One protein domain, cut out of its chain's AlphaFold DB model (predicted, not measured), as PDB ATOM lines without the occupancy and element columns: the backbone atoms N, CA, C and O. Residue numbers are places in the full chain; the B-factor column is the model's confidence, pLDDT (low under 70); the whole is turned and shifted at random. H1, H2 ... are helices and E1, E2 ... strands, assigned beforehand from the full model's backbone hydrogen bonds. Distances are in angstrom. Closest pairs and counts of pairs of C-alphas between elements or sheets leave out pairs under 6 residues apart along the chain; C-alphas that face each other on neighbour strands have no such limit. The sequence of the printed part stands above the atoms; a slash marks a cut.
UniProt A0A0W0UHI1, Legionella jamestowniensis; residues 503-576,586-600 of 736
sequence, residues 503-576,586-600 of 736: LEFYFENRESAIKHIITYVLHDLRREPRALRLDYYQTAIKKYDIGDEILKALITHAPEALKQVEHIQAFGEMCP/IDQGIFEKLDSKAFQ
ATOM      1  N   LEU A 503     146.198 155.352 203.715       41.66
ATOM      2  CA  LEU A 503     145.322 155.720 204.826       41.66
ATOM      3  C   LEU A 503     145.761 157.086 205.377       41.66
ATOM      4  O   LEU A 503     146.927 157.283 205.733       41.66
ATOM      5  N   GLU A 504     144.841 158.051 205.407       46.59
ATOM      6  CA  GLU A 504     145.080 159.368 205.996       46.59
ATOM      7  C   GLU A 504     144.624 159.372 207.453       46.59
ATOM      8  O   GLU A 504     143.435 159.460 207.754       46.59
ATOM      9  N   PHE A 505     145.588 159.267 208.365       50.16
ATOM     10  CA  PHE A 505     145.323 159.235 209.796       50.16
ATOM     11  C   PHE A 505     145.419 160.632 210.419       50.16
ATOM     12  O   PHE A 505     146.366 161.395 210.180       50.16
ATOM     13  N   TYR A 506     144.423 160.963 211.240       56.09
ATOM     14  CA  TYR A 506     144.252 162.274 211.848       56.09
ATOM     15  C   TYR A 506     144.215 162.165 213.374       56.09
ATOM     16  O   TYR A 506     143.442 161.401 213.938       56.09
ATOM     17  N   PHE A 507     145.085 162.941 214.019       65.94
ATOM     18  CA  PHE A 507     145.292 162.980 215.464       65.94
ATOM     19  C   PHE A 507     145.305 164.426 215.959       65.94
ATOM     20  O   PHE A 507     145.824 165.318 215.278       65.94
ATOM     21  N   GLU A 508     144.769 164.643 217.158       59.91
ATOM     22  CA  GLU A 508     144.650 165.961 217.797       59.91
ATOM     23  C   GLU A 508     146.032 166.598 218.057       59.91
ATOM     24  O   GLU A 508     146.205 167.803 217.899       59.91
ATOM     25  N   ASN A 509     147.046 165.784 218.384       80.38
ATOM     26  CA  ASN A 509     148.433 166.211 218.594       80.38
ATOM     27  C   ASN A 509     149.440 165.060 218.333       80.38
ATOM     28  O   ASN A 509     149.049 163.928 218.037       80.38
ATOM     29  N   ARG A 510     150.748 165.356 218.438       91.12
ATOM     30  CA  ARG A 510     151.862 164.412 218.190       91.12
ATOM     31  C   ARG A 510     151.891 163.229 219.166       91.12
ATOM     32  O   ARG A 510     152.178 162.111 218.756       91.12
ATOM     33  N   GLU A 511     151.579 163.456 220.439       83.69
ATOM     34  CA  GLU A 511     151.597 162.425 221.487       83.69
ATOM     35  C   GLU A 511     150.455 161.416 221.305       83.69
ATOM     36  O   GLU A 511     150.676 160.204 221.317       83.69
ATOM     37  N   SER A 512     149.250 161.919 221.015       63.16
ATOM     38  CA  SER A 512     148.093 161.110 220.627       63.16
ATOM     39  C   SER A 512     148.403 160.257 219.394       63.16
ATOM     40  O   SER A 512     148.080 159.070 219.384       63.16
ATOM     41  N   ALA A 513     149.103 160.808 218.394       72.19
ATOM     42  CA  ALA A 513     149.549 160.043 217.231       72.19
ATOM     43  C   ALA A 513     150.512 158.901 217.610       72.19
ATOM     44  O   ALA A 513     150.308 157.768 217.179       72.19
ATOM     45  N   ILE A 514     151.513 159.162 218.461       83.62
ATOM     46  CA  ILE A 514     152.464 158.140 218.935       83.62
ATOM     47  C   ILE A 514     151.728 157.004 219.663       83.62
ATOM     48  O   ILE A 514     151.860 155.847 219.255       83.62
ATOM     49  N   LYS A 515     150.911 157.308 220.690       75.31
ATOM     50  CA  LYS A 515     150.187 156.280 221.471       75.31
ATOM     51  C   LYS A 515     149.311 155.402 220.576       75.31
ATOM     52  O   LYS A 515     149.298 154.177 220.719       75.31
ATOM     53  N   HIS A 516     148.593 156.023 219.646       64.44
ATOM     54  CA  HIS A 516     147.724 155.311 218.726       64.44
ATOM     55  C   HIS A 516     148.517 154.397 217.783       64.44
ATOM     56  O   HIS A 516     148.342 153.183 217.869       64.44
ATOM     57  N   ILE A 517     149.448 154.923 216.974       78.50
ATOM     58  CA  ILE A 517     150.180 154.105 215.987       78.50
ATOM     59  C   ILE A 517     150.957 152.948 216.644       78.50
ATOM     60  O   ILE A 517     150.944 151.840 216.107       78.50
ATOM     61  N   ILE A 518     151.556 153.152 217.830       82.56
ATOM     62  CA  ILE A 518     152.175 152.068 218.621       82.56
ATOM     63  C   ILE A 518     151.181 150.931 218.862       82.56
ATOM     64  O   ILE A 518     151.489 149.771 218.604       82.56
ATOM     65  N   THR A 519     149.983 151.245 219.359       67.50
ATOM     66  CA  THR A 519     149.022 150.199 219.733       67.50
ATOM     67  C   THR A 519     148.466 149.482 218.499       67.50
ATOM     68  O   THR A 519     148.194 148.284 218.555       67.50
ATOM     69  N   TYR A 520     148.380 150.190 217.368       67.31
ATOM     70  CA  TYR A 520     147.894 149.652 216.096       67.31
ATOM     71  C   TYR A 520     148.889 148.629 215.544       67.31
ATOM     72  O   TYR A 520     148.524 147.484 215.284       67.31
ATOM     73  N   VAL A 521     150.170 149.009 215.520       79.06
ATOM     74  CA  VAL A 521     151.301 148.113 215.266       79.06
ATOM     75  C   VAL A 521     151.285 146.900 216.203       79.06
ATOM     76  O   VAL A 521     151.444 145.772 215.744       79.06
ATOM     77  N   LEU A 522     151.093 147.096 217.511       73.25
ATOM     78  CA  LEU A 522     151.107 145.992 218.478       73.25
ATOM     79  C   LEU A 522     149.946 145.021 218.300       73.25
ATOM     80  O   LEU A 522     150.098 143.839 218.611       73.25
ATOM     81  N   HIS A 523     148.794 145.483 217.811       58.34
ATOM     82  CA  HIS A 523     147.751 144.579 217.347       58.34
ATOM     83  C   HIS A 523     148.174 143.867 216.069       58.34
ATOM     84  O   HIS A 523     148.018 142.642 216.030       58.34
ATOM     85  N   ASP A 524     148.665 144.587 215.055       62.38
ATOM     86  CA  ASP A 524     149.024 144.005 213.755       62.38
ATOM     87  C   ASP A 524     150.027 142.864 213.964       62.38
ATOM     88  O   ASP A 524     149.813 141.761 213.467       62.38
ATOM     89  N   LEU A 525     151.001 143.042 214.860       67.69
ATOM     90  CA  LEU A 525     151.954 142.011 215.287       67.69
ATOM     91  C   LEU A 525     151.349 140.831 216.081       67.69
ATOM     92  O   LEU A 525     152.031 139.837 216.308       67.69
ATOM     93  N   ARG A 526     150.070 140.861 216.476       68.44
ATOM     94  CA  ARG A 526     149.344 139.665 216.963       68.44
ATOM     95  C   ARG A 526     148.639 138.885 215.849       68.44
ATOM     96  O   ARG A 526     148.319 137.720 216.071       68.44
ATOM     97  N   ARG A 527     148.364 139.490 214.683       48.44
ATOM     98  CA  ARG A 527     147.752 138.802 213.518       48.44
ATOM     99  C   ARG A 527     148.779 138.464 212.428       48.44
ATOM    100  O   ARG A 527     148.752 137.362 211.889       48.44
ATOM    101  N   GLU A 528     149.704 139.376 212.149       58.09
ATOM    102  CA  GLU A 528     150.857 139.234 211.254       58.09
ATOM    103  C   GLU A 528     152.179 139.489 212.027       58.09
ATOM    104  O   GLU A 528     152.922 140.414 211.702       58.09
ATOM    105  N   PRO A 529     152.523 138.664 213.045       73.00
ATOM    106  CA  PRO A 529     153.714 138.838 213.900       73.00
ATOM    107  C   PRO A 529     155.051 138.995 213.167       73.00
ATOM    108  O   PRO A 529     156.025 139.459 213.747       73.00
ATOM    109  N   ARG A 530     155.103 138.603 211.892       76.00
ATOM    110  CA  ARG A 530     156.292 138.608 211.038       76.00
ATOM    111  C   ARG A 530     156.665 139.987 210.491       76.00
ATOM    112  O   ARG A 530     157.773 140.127 209.975       76.00
ATOM    113  N   ALA A 531     155.777 140.979 210.564       76.44
ATOM    114  CA  ALA A 531     155.884 142.180 209.744       76.44
ATOM    115  C   ALA A 531     155.562 143.468 210.520       76.44
ATOM    116  O   ALA A 531     154.414 143.720 210.882       76.44
ATOM    117  N   LEU A 532     156.558 144.335 210.723       83.06
ATOM    118  CA  LEU A 532     156.346 145.659 211.313       83.06
ATOM    119  C   LEU A 532     156.016 146.671 210.205       83.06
ATOM    120  O   LEU A 532     156.900 147.251 209.570       83.06
ATOM    121  N   ARG A 533     154.718 146.840 209.936       78.00
ATOM    122  CA  ARG A 533     154.184 147.543 208.757       78.00
ATOM    123  C   ARG A 533     153.998 149.048 208.957       78.00
ATOM    124  O   ARG A 533     152.888 149.578 208.940       78.00
ATOM    125  N   LEU A 534     155.112 149.764 209.111       83.25
ATOM    126  CA  LEU A 534     155.102 151.232 209.209       83.25
ATOM    127  C   LEU A 534     154.628 151.912 207.907       83.25
ATOM    128  O   LEU A 534     154.142 153.041 207.940       83.25
ATOM    129  N   ASP A 535     154.690 151.208 206.772       76.94
ATOM    130  CA  ASP A 535     154.205 151.672 205.468       76.94
ATOM    131  C   ASP A 535     152.694 151.945 205.418       76.94
ATOM    132  O   ASP A 535     152.264 152.806 204.643       76.94
ATOM    133  N   TYR A 536     151.893 151.282 206.261       64.56
ATOM    134  CA  TYR A 536     150.457 151.560 206.393       64.56
ATOM    135  C   TYR A 536     150.192 152.891 207.096       64.56
ATOM    136  O   TYR A 536     149.286 153.631 206.710       64.56
ATOM    137  N   TYR A 537     151.022 153.228 208.081       75.19
ATOM    138  CA  TYR A 537     150.889 154.419 208.919       75.19
ATOM    139  C   TYR A 537     151.662 155.632 208.382       75.19
ATOM    140  O   TYR A 537     151.644 156.700 209.003       75.19
ATOM    141  N   GLN A 538     152.301 155.499 207.211       81.81
ATOM    142  CA  GLN A 538     153.250 156.473 206.668       81.81
ATOM    143  C   GLN A 538     152.728 157.912 206.611       81.81
ATOM    144  O   GLN A 538     153.495 158.849 206.817       81.81
ATOM    145  N   THR A 539     151.429 158.109 206.361       73.81
ATOM    146  CA  THR A 539     150.832 159.445 206.269       73.81
ATOM    147  C   THR A 539     150.897 160.174 207.607       73.81
ATOM    148  O   THR A 539     151.267 161.343 207.640       73.81
ATOM    149  N   ALA A 540     150.594 159.494 208.719       73.19
ATOM    150  CA  ALA A 540     150.751 160.077 210.051       73.19
ATOM    151  C   ALA A 540     152.218 160.132 210.476       73.19
ATOM    152  O   ALA A 540     152.646 161.165 210.987       73.19
ATOM    153  N   ILE A 541     152.991 159.072 210.219       90.19
ATOM    154  CA  ILE A 541     154.407 159.023 210.598       90.19
ATOM    155  C   ILE A 541     155.174 160.220 210.018       90.19
ATOM    156  O   ILE A 541     155.833 160.926 210.776       90.19
ATOM    157  N   LYS A 542     154.993 160.514 208.722       89.12
ATOM    158  CA  LYS A 542     155.583 161.684 208.046       89.12
ATOM    159  C   LYS A 542     154.989 163.016 208.516       89.12
ATOM    160  O   LYS A 542     155.710 163.992 208.659       89.12
ATOM    161  N   LYS A 543     153.670 163.085 208.726       86.94
ATOM    162  CA  LYS A 543     152.962 164.341 209.038       86.94
ATOM    163  C   LYS A 543     153.253 164.877 210.442       86.94
ATOM    164  O   LYS A 543     153.252 166.090 210.632       86.94
ATOM    165  N   TYR A 544     153.423 163.988 211.417       90.50
ATOM    166  CA  TYR A 544     153.722 164.353 212.806       90.50
ATOM    167  C   TYR A 544     155.212 164.183 213.151       90.50
ATOM    168  O   TYR A 544     155.616 164.586 214.242       90.50
ATOM    169  N   ASP A 545     155.992 163.608 212.224       95.00
ATOM    170  CA  ASP A 545     157.411 163.266 212.351       95.00
ATOM    171  C   ASP A 545     157.672 162.407 213.598       95.00
ATOM    172  O   ASP A 545     158.220 162.890 214.578       95.00
ATOM    173  N   ILE A 546     157.140 161.175 213.627       95.69
ATOM    174  CA  ILE A 546     157.019 160.340 214.853       95.69
ATOM    175  C   ILE A 546     157.528 158.898 214.730       95.69
ATOM    176  O   ILE A 546     157.401 158.120 215.678       95.69
ATOM    177  N   GLY A 547     158.040 158.490 213.568       94.88
ATOM    178  CA  GLY A 547     158.388 157.085 213.330       94.88
ATOM    179  C   GLY A 547     159.496 156.589 214.255       94.88
ATOM    180  O   GLY A 547     159.453 155.447 214.714       94.88
ATOM    181  N   ASP A 548     160.447 157.464 214.578       94.56
ATOM    182  CA  ASP A 548     161.546 157.164 215.489       94.56
ATOM    183  C   ASP A 548     161.060 156.942 216.936       94.56
ATOM    184  O   ASP A 548     161.427 155.943 217.562       94.56
ATOM    185  N   GLU A 549     160.168 157.790 217.464       94.31
ATOM    186  CA  GLU A 549     159.576 157.575 218.792       94.31
ATOM    187  C   GLU A 549     158.632 156.377 218.863       94.31
ATOM    188  O   GLU A 549     158.681 155.657 219.858       94.31
ATOM    189  N   ILE A 550     157.808 156.131 217.834       93.00
ATOM    190  CA  ILE A 550     156.964 154.924 217.764       93.00
ATOM    191  C   ILE A 550     157.843 153.686 217.938       93.00
ATOM    192  O   ILE A 550     157.570 152.834 218.784       93.00
ATOM    193  N   LEU A 551     158.932 153.611 217.172       93.06
ATOM    194  CA  LEU A 551     159.818 152.459 217.167       93.06
ATOM    195  C   LEU A 551     160.573 152.309 218.491       93.06
ATOM    196  O   LEU A 551     160.578 151.225 219.073       93.06
ATOM    197  N   LYS A 552     161.122 153.404 219.026       92.12
ATOM    198  CA  LYS A 552     161.783 153.422 220.336       92.12
ATOM    199  C   LYS A 552     160.841 153.043 221.484       92.12
ATOM    200  O   LYS A 552     161.257 152.342 222.407       92.12
ATOM    201  N   ALA A 553     159.582 153.466 221.438       88.69
ATOM    202  CA  ALA A 553     158.589 153.130 222.455       88.69
ATOM    203  C   ALA A 553     158.128 151.666 222.355       88.69
ATOM    204  O   ALA A 553     158.003 151.009 223.387       88.69
ATOM    205  N   LEU A 554     157.959 151.125 221.141       89.50
ATOM    206  CA  LEU A 554     157.730 149.690 220.924       89.50
ATOM    207  C   LEU A 554     158.888 148.856 221.498       89.50
ATOM    208  O   LEU A 554     158.641 147.919 222.256       89.50
ATOM    209  N   ILE A 555     160.134 149.250 221.203       92.06
ATOM    210  CA  ILE A 555     161.359 148.637 221.742       92.06
ATOM    211  C   ILE A 555     161.347 148.655 223.278       92.06
ATOM    212  O   ILE A 555     161.575 147.631 223.913       92.06
ATOM    213  N   THR A 556     161.056 149.811 223.880       88.50
ATOM    214  CA  THR A 556     161.190 150.019 225.334       88.50
ATOM    215  C   THR A 556     160.048 149.390 226.142       88.50
ATOM    216  O   THR A 556     160.268 148.938 227.265       88.50
ATOM    217  N   HIS A 557     158.821 149.378 225.610       84.19
ATOM    218  CA  HIS A 557     157.610 149.070 226.388       84.19
ATOM    219  C   HIS A 557     156.844 147.831 225.920       84.19
ATOM    220  O   HIS A 557     156.042 147.299 226.685       84.19
ATOM    221  N   ALA A 558     157.088 147.346 224.702       88.12
ATOM    222  CA  ALA A 558     156.463 146.135 224.179       88.12
ATOM    223  C   ALA A 558     157.449 145.224 223.410       88.12
ATOM    224  O   ALA A 558     157.084 144.700 222.351       88.12
ATOM    225  N   PRO A 559     158.673 144.982 223.934       85.69
ATOM    226  CA  PRO A 559     159.697 144.219 223.223       85.69
ATOM    227  C   PRO A 559     159.209 142.824 222.825       85.69
ATOM    228  O   PRO A 559     159.442 142.399 221.701       85.69
ATOM    229  N   GLU A 560     158.436 142.151 223.686       84.06
ATOM    230  CA  GLU A 560     157.904 140.803 223.436       84.06
ATOM    231  C   GLU A 560     157.070 140.669 222.147       84.06
ATOM    232  O   GLU A 560     157.027 139.588 221.560       84.06
ATOM    233  N   ALA A 561     156.434 141.751 221.681       77.25
ATOM    234  CA  ALA A 561     155.669 141.756 220.433       77.25
ATOM    235  C   ALA A 561     156.555 141.948 219.188       77.25
ATOM    236  O   ALA A 561     156.223 141.451 218.114       77.25
ATOM    237  N   LEU A 562     157.696 142.633 219.328       88.62
ATOM    238  CA  LEU A 562     158.651 142.876 218.241       88.62
ATOM    239  C   LEU A 562     159.485 141.638 217.885       88.62
ATOM    240  O   LEU A 562     160.003 141.536 216.775       88.62
ATOM    241  N   LYS A 563     159.570 140.666 218.793       82.12
ATOM    242  CA  LYS A 563     160.394 139.456 218.657       82.12
ATOM    243  C   LYS A 563     160.159 138.654 217.383       82.12
ATOM    244  O   LYS A 563     161.071 138.044 216.838       82.12
ATOM    245  N   GLN A 564     158.923 138.612 216.903       81.19
ATOM    246  CA  GLN A 564     158.592 137.830 215.715       81.19
ATOM    247  C   GLN A 564     158.800 138.592 214.394       81.19
ATOM    248  O   GLN A 564     158.640 137.970 213.342       81.19
ATOM    249  N   VAL A 565     159.181 139.879 214.438       84.06
ATOM    250  CA  VAL A 565     159.333 140.766 213.272       84.06
ATOM    251  C   VAL A 565     160.567 140.402 212.450       84.06
ATOM    252  O   VAL A 565     161.697 140.587 212.888       84.06
ATOM    253  N   GLU A 566     160.339 139.961 211.216       82.62
ATOM    254  CA  GLU A 566     161.374 139.633 210.222       82.62
ATOM    255  C   GLU A 566     161.783 140.854 209.398       82.62
ATOM    256  O   GLU A 566     162.881 140.915 208.853       82.62
ATOM    257  N   HIS A 567     160.874 141.823 209.262       83.19
ATOM    258  CA  HIS A 567     161.071 143.009 208.442       83.19
ATOM    259  C   HIS A 567     160.290 144.208 208.987       83.19
ATOM    260  O   HIS A 567     159.102 144.106 209.306       83.19
ATOM    261  N   ILE A 568     160.954 145.365 209.037       87.75
ATOM    262  CA  ILE A 568     160.311 146.665 209.245       87.75
ATOM    263  C   ILE A 568     160.078 147.292 207.871       87.75
ATOM    264  O   ILE A 568     161.017 147.738 207.207       87.75
ATOM    265  N   GLN A 569     158.827 147.312 207.416       81.69
ATOM    266  CA  GLN A 569     158.515 147.811 206.083       81.69
ATOM    267  C   GLN A 569     158.510 149.347 206.052       81.69
ATOM    268  O   GLN A 569     157.976 150.001 206.943       81.69
ATOM    269  N   ALA A 570     159.147 149.904 205.015       81.62
ATOM    270  CA  ALA A 570     159.438 151.331 204.835       81.62
ATOM    271  C   ALA A 570     160.315 151.996 205.925       81.62
ATOM    272  O   ALA A 570     160.390 153.220 205.975       81.62
ATOM    273  N   PHE A 571     161.042 151.216 206.741       84.94
ATOM    274  CA  PHE A 571     161.887 151.713 207.840       84.94
ATOM    275  C   PHE A 571     162.713 152.966 207.507       84.94
ATOM    276  O   PHE A 571     162.510 153.997 208.132       84.94
ATOM    277  N   GLY A 572     163.597 152.913 206.504       82.19
ATOM    278  CA  GLY A 572     164.520 154.019 206.200       82.19
ATOM    279  C   GLY A 572     163.857 155.293 205.653       82.19
ATOM    280  O   GLY A 572     164.533 156.300 205.477       82.19
ATOM    281  N   GLU A 573     162.552 155.251 205.372       86.19
ATOM    282  CA  GLU A 573     161.738 156.403 204.965       86.19
ATOM    283  C   GLU A 573     160.825 156.895 206.111       86.19
ATOM    284  O   GLU A 573     160.399 158.047 206.108       86.19
ATOM    285  N   MET A 574     160.511 156.028 207.084       90.75
ATOM    286  CA  MET A 574     159.642 156.318 208.236       90.75
ATOM    287  C   MET A 574     160.409 156.684 209.516       90.75
ATOM    288  O   MET A 574     159.913 157.467 210.319       90.75
ATOM    289  N   CYS A 575     161.587 156.093 209.714       89.62
ATOM    290  CA  CYS A 575     162.377 156.108 210.949       89.62
ATOM    291  C   CYS A 575     163.861 156.410 210.644       89.62
ATOM    292  O   CYS A 575     164.730 155.576 210.920       89.62
ATOM    293  N   PRO A 576     164.181 157.548 209.997       89.38
ATOM    294  CA  PRO A 576     165.515 157.796 209.450       89.38
ATOM    295  C   PRO A 576     166.614 157.909 210.517       89.38
ATOM    296  O   PRO A 576     167.781 157.697 210.188       89.38
ATOM    297  N   ILE A 586     168.196 145.085 218.371       84.62
ATOM    298  CA  ILE A 586     168.617 143.762 217.888       84.62
ATOM    299  C   ILE A 586     169.697 143.211 218.833       84.62
ATOM    300  O   ILE A 586     169.559 142.090 219.320       84.62
ATOM    301  N   ASP A 587     170.689 144.030 219.195       86.31
ATOM    302  CA  ASP A 587     171.755 143.683 220.148       86.31
ATOM    303  C   ASP A 587     171.216 143.386 221.564       86.31
ATOM    304  O   ASP A 587     171.758 142.544 222.279       86.31
ATOM    305  N   GLN A 588     170.119 144.039 221.969       87.19
ATOM    306  CA  GLN A 588     169.394 143.778 223.225       87.19
ATOM    307  C   GLN A 588     168.424 142.581 223.154       87.19
ATOM    308  O   GLN A 588     167.759 142.289 224.148       87.19
ATOM    309  N   GLY A 589     168.312 141.882 222.017       77.69
ATOM    310  CA  GLY A 589     167.402 140.736 221.861       77.69
ATOM    311  C   GLY A 589     165.914 141.112 221.840       77.69
ATOM    312  O   GLY A 589     165.060 140.308 222.202       77.69
ATOM    313  N   ILE A 590     165.588 142.345 221.446       87.75
ATOM    314  CA  ILE A 590     164.213 142.856 221.354       87.75
ATOM    315  C   ILE A 590     163.631 142.579 219.961       87.75
ATOM    316  O   ILE A 590     162.488 142.143 219.825       87.75
ATOM    317  N   PHE A 591     164.445 142.760 218.922       86.44
ATOM    318  CA  PHE A 591     164.107 142.448 217.531       86.44
ATOM    319  C   PHE A 591     164.662 141.072 217.113       86.44
ATOM    320  O   PHE A 591     165.448 140.947 216.178       86.44
ATOM    321  N   GLU A 592     164.233 140.029 217.830       81.62
ATOM    322  CA  GLU A 592     164.729 138.638 217.758       81.62
ATOM    323  C   GLU A 592     164.810 138.004 216.343       81.62
ATOM    324  O   GLU A 592     165.598 137.077 216.146       81.62
ATOM    325  N   LYS A 593     164.033 138.477 215.354       77.50
ATOM    326  CA  LYS A 593     164.032 137.982 213.956       77.50
ATOM    327  C   LYS A 593     164.581 138.954 212.896       77.50
ATOM    328  O   LYS A 593     164.612 138.604 211.716       77.50
ATOM    329  N   LEU A 594     164.953 140.179 213.258       78.75
ATOM    330  CA  LEU A 594     165.178 141.245 212.280       78.75
ATOM    331  C   LEU A 594     166.644 141.302 211.817       78.75
ATOM    332  O   LEU A 594     167.547 141.448 212.638       78.75
ATOM    333  N   ASP A 595     166.892 141.252 210.504       83.88
ATOM    334  CA  ASP A 595     168.261 141.344 209.968       83.88
ATOM    335  C   ASP A 595     168.832 142.768 210.093       83.88
ATOM    336  O   ASP A 595     168.412 143.697 209.399       83.88
ATOM    337  N   SER A 596     169.858 142.927 210.933       80.25
ATOM    338  CA  SER A 596     170.590 144.185 211.124       80.25
ATOM    339  C   SER A 596     171.280 144.694 209.851       80.25
ATOM    340  O   SER A 596     171.479 145.904 209.696       80.25
ATOM    341  N   LYS A 597     171.596 143.814 208.889       78.25
ATOM    342  CA  LYS A 597     172.206 144.196 207.600       78.25
ATOM    343  C   LYS A 597     171.249 144.995 206.714       78.25
ATOM    344  O   LYS A 597     171.715 145.740 205.852       78.25
ATOM    345  N   ALA A 598     169.935 144.898 206.940       76.12
ATOM    346  CA  ALA A 598     168.929 145.661 206.200       76.12
ATOM    347  C   ALA A 598     169.052 147.188 206.393       76.12
ATOM    348  O   ALA A 598     168.504 147.947 205.591       76.12
ATOM    349  N   PHE A 599     169.786 147.635 207.421       79.19
ATOM    350  CA  PHE A 599     169.875 149.039 207.836       79.19
ATOM    351  C   PHE A 599     171.234 149.701 207.554       79.19
ATOM    352  O   PHE A 599     171.436 150.863 207.901       79.19
ATOM    353  N   GLN A 600     172.167 149.001 206.897       72.25
ATOM    354  CA  GLN A 600     173.473 149.571 206.551       72.25
ATOM    355  C   GLN A 600     173.394 150.463 205.288       72.25
ATOM    356  O   GLN A 600     172.774 150.074 204.291       72.25
TER     357      GLN A 600
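Overview. This is residues 503 to 576 and 586 to 600 of the 736 residues of a protein of Legionella jamestowniensis (UniProt A0A0W0UHI1). A small ribbon of two parallel strands, E1 and E2, is set among helices: the long H1 runs along one side of the body, its residues 520 to 525 near E1, while H3 crosses the middle of H1 and H4 packs on H1 residues 522 to 526. H2 and H5 are near each other beyond the far ends of the strands, and the short H6 lies farthest from the mean of the C-alphas. The 89 printed residues hold six named helices and two named strands, in the order H1 E1 H2 H3 H4 E2 H5 H6; the class is mostly helix. The whole is compact, with a radius of gyration of the C-alphas of 12.2 A and spans of 34 by 26 by 21 A.

Arrangement. E1, residues 531 to 533, and E2, residues 567 to 569, are parallel neighbours at 17 degrees; N 532 and O 567 are within hydrogen-bond range at 2.9 A, as are N 569 and O 532 at 2.9 A. H1, residues 510 to 527, comes closest to E1 at the C-alphas of Leu 525 and Ala 531, 6.8 A apart. H1 is the hub, touching three helices. With residues 514 to 522 alone it touches H3, residues 547 to 557, at a steep tilt of 63 degrees, the same way; the closest C-alphas, of Ile 518 and Ile 550, are 5.6 A apart. With residues 522 to 526 alone it touches H4, residues 559 to 562; the closest C-alphas are those of Leu 525 and Ala 561, 6.4 A. With residues 510 to 513 alone it only just touches H2, residues 538 to 544, with 3 pairs of C-alphas within 8 A; the closest are those of Arg 510 and Tyr 544, 5.7 A. These three helices form with the strands a strand-helix-strand unit, two parallel neighbour strands with helices between them in the chain. H2 only just touches H5, residues 571 to 574, also with 3 pairs; the closest C-alphas, of Ile 541 and Met 574, are 6.3 A apart. H6, residues 596 to 599, is close to but not clearly touching H5, and apart from H1. Every O i to N i+4 pair is within hydrogen-bond range in H2 and H3, and 13 of 14 in H1; H4, H5 and H6 are too short for such a pair.

Along the chain. H1 is 26.4 A long from C-alpha 510 at (151.862, 164.412, 218.190) to C-alpha 527. H3 measures 15.3 A and H2 10.0 A. E1 begins with C-alpha 531 at (155.884, 142.180, 209.744). H6 ends with C-alpha 599 at (169.875, 149.039, 207.836).

Size, cuts and confidence. The two C-alphas farthest apart, of Glu 508 and Lys 597, are 36.6 A apart. Residues 577 to 585 are not printed, and C-alphas 576 and 586 are 16.7 A apart across this cut, in the link from H5 to H6. The links printed whole are tight. The mean pLDDT of the printed part is 79.1; 17 residues are under 70, among them 503 to 508 and 523 to 528.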